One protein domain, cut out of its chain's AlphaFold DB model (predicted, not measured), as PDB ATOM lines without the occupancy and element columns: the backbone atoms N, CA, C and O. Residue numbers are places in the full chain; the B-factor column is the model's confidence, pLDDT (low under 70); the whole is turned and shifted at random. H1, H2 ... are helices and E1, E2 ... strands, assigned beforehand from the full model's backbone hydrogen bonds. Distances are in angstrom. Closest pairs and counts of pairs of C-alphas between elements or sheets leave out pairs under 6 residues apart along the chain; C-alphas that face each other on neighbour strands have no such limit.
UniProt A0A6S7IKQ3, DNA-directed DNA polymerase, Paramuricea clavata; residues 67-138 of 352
ATOM      1  N   THR A  67     -45.465 -34.246   3.295       85.00
ATOM      2  CA  THR A  67     -44.221 -34.977   2.986       85.00
ATOM      3  C   THR A  67     -44.446 -36.438   2.608       85.00
ATOM      4  O   THR A  67     -43.518 -37.098   2.147       85.00
ATOM      5  N   GLU A  68     -45.658 -36.956   2.798       85.31
ATOM      6  CA  GLU A  68     -46.024 -38.351   2.555       85.31
ATOM      7  C   GLU A  68     -47.507 -38.481   2.173       85.31
ATOM      8  O   GLU A  68     -48.280 -37.538   2.329       85.31
ATOM      9  N   ASN A  69     -47.904 -39.659   1.676       87.56
ATOM     10  CA  ASN A  69     -49.287 -39.984   1.288       87.56
ATOM     11  C   ASN A  69     -49.882 -39.046   0.217       87.56
ATOM     12  O   ASN A  69     -51.038 -38.622   0.300       87.56
ATOM     13  N   PHE A  70     -49.077 -38.746  -0.808       84.19
ATOM     14  CA  PHE A  70     -49.456 -37.846  -1.892       84.19
ATOM     15  C   PHE A  70     -50.678 -38.343  -2.685       84.19
ATOM     16  O   PHE A  70     -50.751 -39.500  -3.100       84.19
ATOM     17  N   GLN A  71     -51.609 -37.428  -2.921       85.00
ATOM     18  CA  GLN A  71     -52.754 -37.524  -3.816       85.00
ATOM     19  C   GLN A  71     -52.342 -37.121  -5.242       85.00
ATOM     20  O   GLN A  71     -51.215 -36.651  -5.457       85.00
ATOM     21  N   PRO A  72     -53.217 -37.303  -6.246       79.19
ATOM     22  CA  PRO A  72     -53.004 -36.723  -7.564       79.19
ATOM     23  C   PRO A  72     -52.637 -35.235  -7.485       79.19
ATOM     24  O   PRO A  72     -53.201 -34.474  -6.707       79.19
ATOM     25  N   ILE A  73     -51.695 -34.804  -8.329       74.31
ATOM     26  CA  ILE A  73     -51.178 -33.423  -8.336       74.31
ATOM     27  C   ILE A  73     -52.278 -32.363  -8.524       74.31
ATOM     28  O   ILE A  73     -52.117 -31.230  -8.080       74.31
ATOM     29  N   SER A  74     -53.381 -32.737  -9.182       73.19
ATOM     30  CA  SER A  74     -54.575 -31.913  -9.399       73.19
ATOM     31  C   SER A  74     -55.270 -31.490  -8.112       73.19
ATOM     32  O   SER A  74     -56.014 -30.518  -8.123       73.19
ATOM     33  N   ASP A  75     -55.027 -32.209  -7.021       73.69
ATOM     34  CA  ASP A  75     -55.731 -32.019  -5.757       73.69
ATOM     35  C   ASP A  75     -54.989 -31.017  -4.855       73.69
ATOM     36  O   ASP A  75     -55.431 -30.714  -3.748       73.69
ATOM     37  N   TYR A  76     -53.857 -30.486  -5.332       78.06
ATOM     38  CA  TYR A  76     -52.989 -29.579  -4.594       78.06
ATOM     39  C   TYR A  76     -52.917 -28.194  -5.229       78.06
ATOM     40  O   TYR A  76     -52.583 -28.051  -6.405       78.06
ATOM     41  N   PHE A  77     -53.063 -27.158  -4.402       79.12
ATOM     42  CA  PHE A  77     -52.796 -25.764  -4.759       79.12
ATOM     43  C   PHE A  77     -51.697 -25.188  -3.856       79.12
ATOM     44  O   PHE A  77     -51.893 -25.014  -2.654       79.12
ATOM     45  N   GLY A  78     -50.518 -24.914  -4.414       81.88
ATOM     46  CA  GLY A  78     -49.358 -24.483  -3.641       81.88
ATOM     47  C   GLY A  78     -48.042 -24.703  -4.375       81.88
ATOM     48  O   GLY A  78     -47.961 -24.548  -5.590       81.88
ATOM     49  N   LEU A  79     -46.986 -25.028  -3.632       81.44
ATOM     50  CA  LEU A  79     -45.687 -25.372  -4.204       81.44
ATOM     51  C   LEU A  79     -45.456 -26.876  -4.107       81.44
ATOM     52  O   LEU A  79     -45.650 -27.464  -3.048       81.44
ATOM     53  N   VAL A  80     -44.980 -27.483  -5.192       82.06
ATOM     54  CA  VAL A  80     -44.689 -28.919  -5.251       82.06
ATOM     55  C   VAL A  80     -43.271 -29.144  -5.746       82.06
ATOM     56  O   VAL A  80     -42.896 -28.644  -6.804       82.06
ATOM     57  N   LYS A  81     -42.487 -29.921  -4.993       80.50
ATOM     58  CA  LYS A  81     -41.159 -30.400  -5.395       80.50
ATOM     59  C   LYS A  81     -41.317 -31.786  -6.014       80.50
ATOM     60  O   LYS A  81     -41.670 -32.729  -5.315       80.50
ATOM     61  N   CYS A  82     -41.098 -31.908  -7.320       78.62
ATOM     62  CA  CYS A  82     -41.271 -33.178  -8.023       78.62
ATOM     63  C   CYS A  82     -40.355 -33.324  -9.243       78.62
ATOM     64  O   CYS A  82     -39.765 -32.361  -9.749       78.62
ATOM     65  N   SER A  83     -40.261 -34.565  -9.716       74.44
ATOM     66  CA  SER A  83     -39.624 -34.926 -10.977       74.44
ATOM     67  C   SER A  83     -40.654 -34.896 -12.099       74.44
ATOM     68  O   SER A  83     -41.675 -35.574 -12.021       74.44
ATOM     69  N   VAL A  84     -40.384 -34.133 -13.154       74.00
ATOM     70  CA  VAL A  84     -41.278 -34.010 -14.309       74.00
ATOM     71  C   VAL A  84     -40.558 -34.471 -15.567       74.00
ATOM     72  O   VAL A  84     -39.487 -33.958 -15.915       74.00
ATOM     73  N   LEU A  85     -41.174 -35.417 -16.275       73.50
ATOM     74  CA  LEU A  85     -40.775 -35.826 -17.615       73.50
ATOM     75  C   LEU A  85     -41.451 -34.904 -18.644       73.50
ATOM     76  O   LEU A  85     -42.675 -34.931 -18.771       73.50
ATOM     77  N   PRO A  86     -40.698 -34.083 -19.398       73.12
ATOM     78  CA  PRO A  86     -41.301 -33.201 -20.392       73.12
ATOM     79  C   PRO A  86     -41.888 -34.000 -21.570       73.12
ATOM     80  O   PRO A  86     -41.326 -35.038 -21.941       73.12
ATOM     81  N   PRO A  87     -42.949 -33.508 -22.236       77.44
ATOM     82  CA  PRO A  87     -43.426 -34.108 -23.479       77.44
ATOM     83  C   PRO A  87     -42.363 -34.015 -24.588       77.44
ATOM     84  O   PRO A  87     -41.411 -33.231 -24.511       77.44
ATOM     85  N   ARG A  88     -42.501 -34.837 -25.633       77.19
ATOM     86  CA  ARG A  88     -41.654 -34.758 -26.835       77.19
ATOM     87  C   ARG A  88     -42.279 -33.809 -27.863       77.19
ATOM     88  O   ARG A  88     -43.489 -33.639 -27.887       77.19
ATOM     89  N   ALA A  89     -41.432 -33.216 -28.708       80.00
ATOM     90  CA  ALA A  89     -41.824 -32.415 -29.875       80.00
ATOM     91  C   ALA A  89     -42.719 -31.186 -29.599       80.00
ATOM     92  O   ALA A  89     -43.417 -30.712 -30.492       80.00
ATOM     93  N   LEU A  90     -42.669 -30.628 -28.389       82.00
ATOM     94  CA  LEU A  90     -43.362 -29.382 -28.078       82.00
ATOM     95  C   LEU A  90     -42.575 -28.181 -28.630       82.00
ATOM     96  O   LEU A  90     -41.445 -27.940 -28.208       82.00
ATOM     97  N   TYR A  91     -43.171 -27.432 -29.563       83.62
ATOM     98  CA  TYR A  91     -42.488 -26.326 -30.250       83.62
ATOM     99  C   TYR A  91     -42.118 -25.178 -29.304       83.62
ATOM    100  O   TYR A  91     -41.007 -24.659 -29.365       83.62
ATOM    101  N   HIS A  92     -43.023 -24.843 -28.381       85.69
ATOM    102  CA  HIS A  92     -42.780 -23.892 -27.300       85.69
ATOM    103  C   HIS A  92     -42.726 -24.645 -25.968       85.69
ATOM    104  O   HIS A  92     -43.761 -24.856 -25.347       85.69
ATOM    105  N   PRO A  93     -41.555 -25.059 -25.462       85.25
ATOM    106  CA  PRO A  93     -41.504 -25.786 -24.198       85.25
ATOM    107  C   PRO A  93     -42.002 -24.932 -23.026       85.25
ATOM    108  O   PRO A  93     -41.759 -23.727 -22.992       85.25
ATOM    109  N   VAL A  94     -42.694 -25.540 -22.062       81.06
ATOM    110  CA  VAL A  94     -43.316 -24.827 -20.922       81.06
ATOM    111  C   VAL A  94     -42.445 -24.870 -19.671       81.06
ATOM    112  O   VAL A  94     -42.302 -23.882 -18.953       81.06
ATOM    113  N   LEU A  95     -41.856 -26.032 -19.410       81.94
ATOM    114  CA  LEU A  95     -41.150 -26.315 -18.171       81.94
ATOM    115  C   LEU A  95     -39.797 -25.605 -18.140       81.94
ATOM    116  O   LEU A  95     -38.981 -25.748 -19.057       81.94
ATOM    117  N   LEU A  96     -39.547 -24.887 -17.049       84.56
ATOM    118  CA  LEU A  96     -38.347 -24.077 -16.867       84.56
ATOM    119  C   LEU A  96     -37.148 -24.938 -16.452       84.56
ATOM    120  O   LEU A  96     -37.290 -26.050 -15.949       84.56
ATOM    121  N   TYR A  97     -35.939 -24.453 -16.689       83.19
ATOM    122  CA  TYR A  97     -34.723 -25.064 -16.168       83.19
ATOM    123  C   TYR A  97     -33.612 -24.025 -16.119       83.19
ATOM    124  O   TYR A  97     -33.273 -23.431 -17.142       83.19
ATOM    125  N   ARG A  98     -33.057 -23.788 -14.928       81.06
ATOM    126  CA  ARG A  98     -31.844 -22.983 -14.787       81.06
ATOM    127  C   ARG A  98     -30.641 -23.893 -14.937       81.06
ATOM    128  O   ARG A  98     -30.496 -24.849 -14.185       81.06
ATOM    129  N   THR A  99     -29.785 -23.578 -15.892       82.50
ATOM    130  CA  THR A  99     -28.480 -24.222 -16.038       82.50
ATOM    131  C   THR A  99     -27.517 -23.242 -16.696       82.50
ATOM    132  O   THR A  99     -27.942 -22.345 -17.429       82.50
ATOM    133  N   GLN A 100     -26.233 -23.347 -16.353       77.88
ATOM    134  CA  GLN A 100     -25.173 -22.452 -16.832       77.88
ATOM    135  C   GLN A 100     -25.489 -20.950 -16.656       77.88
ATOM    136  O   GLN A 100     -25.256 -20.132 -17.545       77.88
ATOM    137  N   GLY A 101     -26.108 -20.581 -15.530       76.62
ATOM    138  CA  GLY A 101     -26.483 -19.192 -15.236       76.62
ATOM    139  C   GLY A 101     -27.636 -18.625 -16.079       76.62
ATOM    140  O   GLY A 101     -28.008 -17.469 -15.892       76.62
ATOM    141  N   LYS A 102     -28.245 -19.414 -16.975       79.19
ATOM    142  CA  LYS A 102     -29.347 -18.983 -17.850       79.19
ATOM    143  C   LYS A 102     -30.648 -19.702 -17.508       79.19
ATOM    144  O   LYS A 102     -30.657 -20.867 -17.115       79.19
ATOM    145  N   LEU A 103     -31.767 -18.995 -17.666       82.44
ATOM    146  CA  LEU A 103     -33.101 -19.587 -17.605       82.44
ATOM    147  C   LEU A 103     -33.475 -20.101 -18.994       82.44
ATOM    148  O   LEU A 103     -33.588 -19.316 -19.931       82.44
ATOM    149  N   MET A 104     -33.677 -21.408 -19.117       85.12
ATOM    150  CA  MET A 104     -34.058 -22.060 -20.363       85.12
ATOM    151  C   MET A 104     -35.385 -22.801 -20.220       85.12
ATOM    152  O   MET A 104     -35.850 -23.091 -19.119       85.12
ATOM    153  N   PHE A 105     -35.969 -23.147 -21.365       87.44
ATOM    154  CA  PHE A 105     -37.178 -23.955 -21.465       87.44
ATOM    155  C   PHE A 105     -36.868 -25.191 -22.325       87.44
ATOM    156  O   PHE A 105     -37.244 -25.233 -23.491       87.44
ATOM    157  N   PRO A 106     -36.085 -26.169 -21.835       87.00
ATOM    158  CA  PRO A 106     -35.738 -27.351 -22.621       87.00
ATOM    159  C   PRO A 106     -36.804 -28.451 -22.518       87.00
ATOM    160  O   PRO A 106     -37.609 -28.472 -21.590       87.00
ATOM    161  N   LEU A 107     -36.761 -29.430 -23.427       84.62
ATOM    162  CA  LEU A 107     -37.506 -30.701 -23.314       84.62
ATOM    163  C   LEU A 107     -36.650 -31.864 -22.784       84.62
ATOM    164  O   LEU A 107     -37.151 -32.974 -22.597       84.62
ATOM    165  N   CYS A 108     -35.355 -31.622 -22.569       86.88
ATOM    166  CA  CYS A 108     -34.395 -32.583 -22.044       86.88
ATOM    167  C   CYS A 108     -33.395 -31.863 -21.135       86.88
ATOM    168  O   CYS A 108     -32.729 -30.925 -21.579       86.88
ATOM    169  N   ARG A 109     -33.282 -32.320 -19.883       87.19
ATOM    170  CA  ARG A 109     -32.285 -31.828 -18.922       87.19
ATOM    171  C   ARG A 109     -30.861 -31.944 -19.471       87.19
ATOM    172  O   ARG A 109     -30.145 -30.950 -19.508       87.19
ATOM    173  N   THR A 110     -30.475 -33.131 -19.938       86.00
ATOM    174  CA  THR A 110     -29.108 -33.411 -20.402       86.00
ATOM    175  C   THR A 110     -28.726 -32.578 -21.624       86.00
ATOM    176  O   THR A 110     -27.651 -31.990 -21.643       86.00
ATOM    177  N   CYS A 111     -29.627 -32.420 -22.604       89.00
ATOM    178  CA  CYS A 111     -29.366 -31.543 -23.753       89.00
ATOM    179  C   CYS A 111     -29.128 -30.094 -23.322       89.00
ATOM    180  O   CYS A 111     -28.236 -29.444 -23.855       89.00
ATOM    181  N   ALA A 112     -29.902 -29.597 -22.353       86.19
ATOM    182  CA  ALA A 112     -29.754 -28.238 -21.847       86.19
ATOM    183  C   ALA A 112     -28.421 -28.039 -21.114       86.19
ATOM    184  O   ALA A 112     -27.768 -27.020 -21.304       86.19
ATOM    185  N   ASN A 113     -28.000 -29.025 -20.319       87.12
ATOM    186  CA  ASN A 113     -26.716 -28.987 -19.616       87.12
ATOM    187  C   ASN A 113     -25.522 -29.042 -20.568       87.12
ATOM    188  O   ASN A 113     -24.522 -28.374 -20.319       87.12
ATOM    189  N   ASN A 114     -25.647 -29.792 -21.663       88.50
ATOM    190  CA  ASN A 114     -24.579 -29.986 -22.642       88.50
ATOM    191  C   ASN A 114     -24.643 -28.995 -23.818       88.50
ATOM    192  O   ASN A 114     -23.820 -29.080 -24.722       88.50
ATOM    193  N   LEU A 115     -25.628 -28.087 -23.839       85.44
ATOM    194  CA  LEU A 115     -25.919 -27.173 -24.956       85.44
ATOM    195  C   LEU A 115     -26.059 -27.870 -26.325       85.44
ATOM    196  O   LEU A 115     -25.748 -27.291 -27.369       85.44
ATOM    197  N   GLN A 116     -26.552 -29.108 -26.334       86.06
ATOM    198  CA  GLN A 116     -26.691 -29.907 -27.551       86.06
ATOM    199  C   GLN A 116     -27.714 -29.285 -28.515       86.06
ATOM    200  O   GLN A 116     -28.844 -29.001 -28.117       86.06
ATOM    201  N   GLN A 117     -27.331 -29.149 -29.790       83.81
ATOM    202  CA  GLN A 117     -28.196 -28.642 -30.869       83.81
ATOM    203  C   GLN A 117     -28.783 -29.752 -31.762       83.81
ATOM    204  O   GLN A 117     -29.742 -29.516 -32.490       83.81
ATOM    205  N   GLU A 118     -28.239 -30.968 -31.683       87.94
ATOM    206  CA  GLU A 118     -28.683 -32.119 -32.477       87.94
ATOM    207  C   GLU A 118     -29.934 -32.803 -31.900       87.94
ATOM    208  O   GLU A 118     -30.178 -32.710 -30.686       87.94
ATOM    209  N   PRO A 119     -30.700 -33.556 -32.721       88.19
ATOM    210  CA  PRO A 119     -31.839 -34.342 -32.259       88.19
ATOM    211  C   PRO A 119     -31.538 -35.167 -30.999       88.19
ATOM    212  O   PRO A 119     -30.504 -35.819 -30.862       88.19
ATOM    213  N   CYS A 120     -32.455 -35.113 -30.032       89.25
ATOM    214  CA  CYS A 120     -32.259 -35.731 -28.724       89.25
ATOM    215  C   CYS A 120     -32.557 -37.238 -28.751       89.25
ATOM    216  O   CYS A 120     -33.695 -37.644 -29.000       89.25
ATOM    217  N   HIS A 121     -31.560 -38.048 -28.377       89.38
ATOM    218  CA  HIS A 121     -31.668 -39.507 -28.221       89.38
ATOM    219  C   HIS A 121     -31.619 -39.980 -26.756       89.38
ATOM    220  O   HIS A 121     -31.571 -41.178 -26.498       89.38
ATOM    221  N   HIS A 122     -31.660 -39.050 -25.796       90.31
ATOM    222  CA  HIS A 122     -31.611 -39.361 -24.369       90.31
ATOM    223  C   HIS A 122     -32.861 -40.111 -23.883       90.31
ATOM    224  O   HIS A 122     -33.989 -39.878 -24.353       90.31
ATOM    225  N   SER A 123     -32.642 -40.975 -22.894       88.69
ATOM    226  CA  SER A 123     -33.667 -41.726 -22.173       88.69
ATOM    227  C   SER A 123     -34.580 -40.809 -21.355       88.69
ATOM    228  O   SER A 123     -34.269 -39.647 -21.087       88.69
ATOM    229  N   ASP A 124     -35.727 -41.324 -20.917       80.00
ATOM    230  CA  ASP A 124     -36.666 -40.531 -20.121       80.00
ATOM    231  C   ASP A 124     -36.097 -40.160 -18.741       80.00
ATOM    232  O   ASP A 124     -36.334 -39.049 -18.265       80.00
ATOM    233  N   ALA A 125     -35.250 -41.007 -18.148       79.88
ATOM    234  CA  ALA A 125     -34.533 -40.688 -16.911       79.88
ATOM    235  C   ALA A 125     -33.561 -39.508 -17.097       79.88
ATOM    236  O   ALA A 125     -33.522 -38.578 -16.291       79.88
ATOM    237  N   GLU A 126     -32.820 -39.484 -18.205       81.88
ATOM    238  CA  GLU A 126     -31.912 -38.382 -18.538       81.88
ATOM    239  C   GLU A 126     -32.674 -37.088 -18.861       81.88
ATOM    240  O   GLU A 126     -32.236 -35.999 -18.490       81.88
ATOM    241  N   ARG A 127     -33.844 -37.196 -19.505       85.31
ATOM    242  CA  ARG A 127     -34.697 -36.050 -19.864       85.31
ATOM    243  C   ARG A 127     -35.413 -35.425 -18.670       85.31
ATOM    244  O   ARG A 127     -35.667 -34.216 -18.709       85.31
ATOM    245  N   THR A 128     -35.755 -36.235 -17.670       76.25
ATOM    246  CA  THR A 128     -36.496 -35.831 -16.470       76.25
ATOM    247  C   THR A 128     -35.767 -34.724 -15.716       76.25
ATOM    248  O   THR A 128     -34.538 -34.694 -15.637       76.25
ATOM    249  N   ARG A 129     -36.537 -33.777 -15.177       78.44
ATOM    250  CA  ARG A 129     -36.022 -32.675 -14.360       78.44
ATOM    251  C   ARG A 129     -36.669 -32.683 -12.993       78.44
ATOM    252  O   ARG A 129     -37.874 -32.867 -12.895       78.44
ATOM    253  N   HIS A 130     -35.865 -32.391 -11.984       77.88
ATOM    254  CA  HIS A 130     -36.299 -32.204 -10.608       77.88
ATOM    255  C   HIS A 130     -36.427 -30.699 -10.365       77.88
ATOM    256  O   HIS A 130     -35.552 -29.933 -10.780       77.88
ATOM    257  N   GLY A 131     -37.516 -30.259  -9.744       74.81
ATOM    258  CA  GLY A 131     -37.723 -28.842  -9.459       74.81
ATOM    259  C   GLY A 131     -38.937 -28.584  -8.579       74.81
ATOM    260  O   GLY A 131     -39.748 -29.481  -8.351       74.81
ATOM    261  N   THR A 132     -39.043 -27.346  -8.098       73.25
ATOM    262  CA  THR A 132     -40.202 -26.853  -7.350       73.25
ATOM    263  C   THR A 132     -41.084 -26.010  -8.265       73.25
ATOM    264  O   THR A 132     -40.600 -25.081  -8.914       73.25
ATOM    265  N   TRP A 133     -42.378 -26.310  -8.302       71.06
ATOM    266  CA  TRP A 133     -43.356 -25.704  -9.205       71.06
ATOM    267  C   TRP A 133     -44.544 -25.148  -8.427       71.06
ATOM    268  O   TRP A 133     -44.903 -25.699  -7.391       71.06
ATOM    269  N   ALA A 134     -45.174 -24.090  -8.938       54.50
ATOM    270  CA  ALA A 134     -46.506 -23.696  -8.487       54.50
ATOM    271  C   ALA A 134     -47.536 -24.668  -9.088       54.50
ATOM    272  O   ALA A 134     -47.549 -24.856 -10.308       54.50
ATOM    273  N   SER A 135     -48.345 -25.319  -8.255       49.62
ATOM    274  CA  SER A 135     -49.419 -26.212  -8.693       49.62
ATOM    275  C   SER A 135     -50.687 -25.424  -9.055       49.62
ATOM    276  O   SER A 135     -50.894 -24.303  -8.588       49.62
ATOM    277  N   GLY A 136     -51.466 -25.979  -9.989       47.06
ATOM    278  CA  GLY A 136     -52.588 -25.318 -10.664       47.06
ATOM    279  C   GLY A 136     -53.917 -25.338  -9.899       47.06
ATOM    280  O   GLY A 136     -53.949 -25.719  -8.742       47.06
ATOM    281  N   PHE A 137     -54.963 -24.892 -10.612       35.00
ATOM    282  CA  PHE A 137     -56.349 -24.542 -10.239       35.00
ATOM    283  C   PHE A 137     -56.971 -25.113  -8.940       35.00
ATOM    284  O   PHE A 137     -56.691 -26.240  -8.547       35.00
ATOM    285  N   PRO A 138     -57.893 -24.358  -8.307       36.44
ATOM    286  CA  PRO A 138     -58.477 -24.697  -7.019       36.44
ATOM    287  C   PRO A 138     -59.463 -25.862  -7.132       36.44
ATOM    288  O   PRO A 138     -60.012 -26.155  -8.199       36.44
TER     289      PRO A 138
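This is residues 67 to 138 of the 352 residues of the protein "DNA-directed DNA polymerase" of Paramuricea clavata (UniProt A0A6S7IKQ3). There is little regular structure: a two-stranded ribbon, E1 with E4, joins the free-standing residues 67 to 72 to a loop-rich end with a small hairpin, E2 and E3, and two short helices, H1 and H2. The printed part has 72 residues, 28 in named elements, in the order E1 E2 E3 H1 H2 E4; the class is mixed and both sheets are antiparallel. It is only just loose, close to compact, with radius of gyration of the C-alphas 13.6 A, and elongated, 39 by 25 by 23 A.

E1, residues 79 to 84, is antiparallel to E4, residues 129 to 134, at 152 degrees; N 80 and O 133, 2.8 A, are within hydrogen-bond range. E2, residues 97 to 99, and E3, residues 102 to 104, form a hairpin at 146 degrees, with N 97 and O 104 within range at 2.8 A. H1, residues 109 to 114, touches H2, residues 124 to 127; their closest C-alphas, of Arg 109 and Arg 127, are 5.0 A apart. Every O i to N i+4 pair is within range in H1; H2 is too short for one.

E1 begins with C-alpha 79 at (-45.687, -25.372, -4.204) and is 14.0 A long; E4, 15.0 A, ends with C-alpha 134 at (-46.506, -23.696, -8.487).

The C-alphas farthest apart, of Asn 69 and Glu 118, are 40.3 A apart. The printed part has no cut; E1 to E2 is a long link. Residues 134 to 138 have pLDDT under 70.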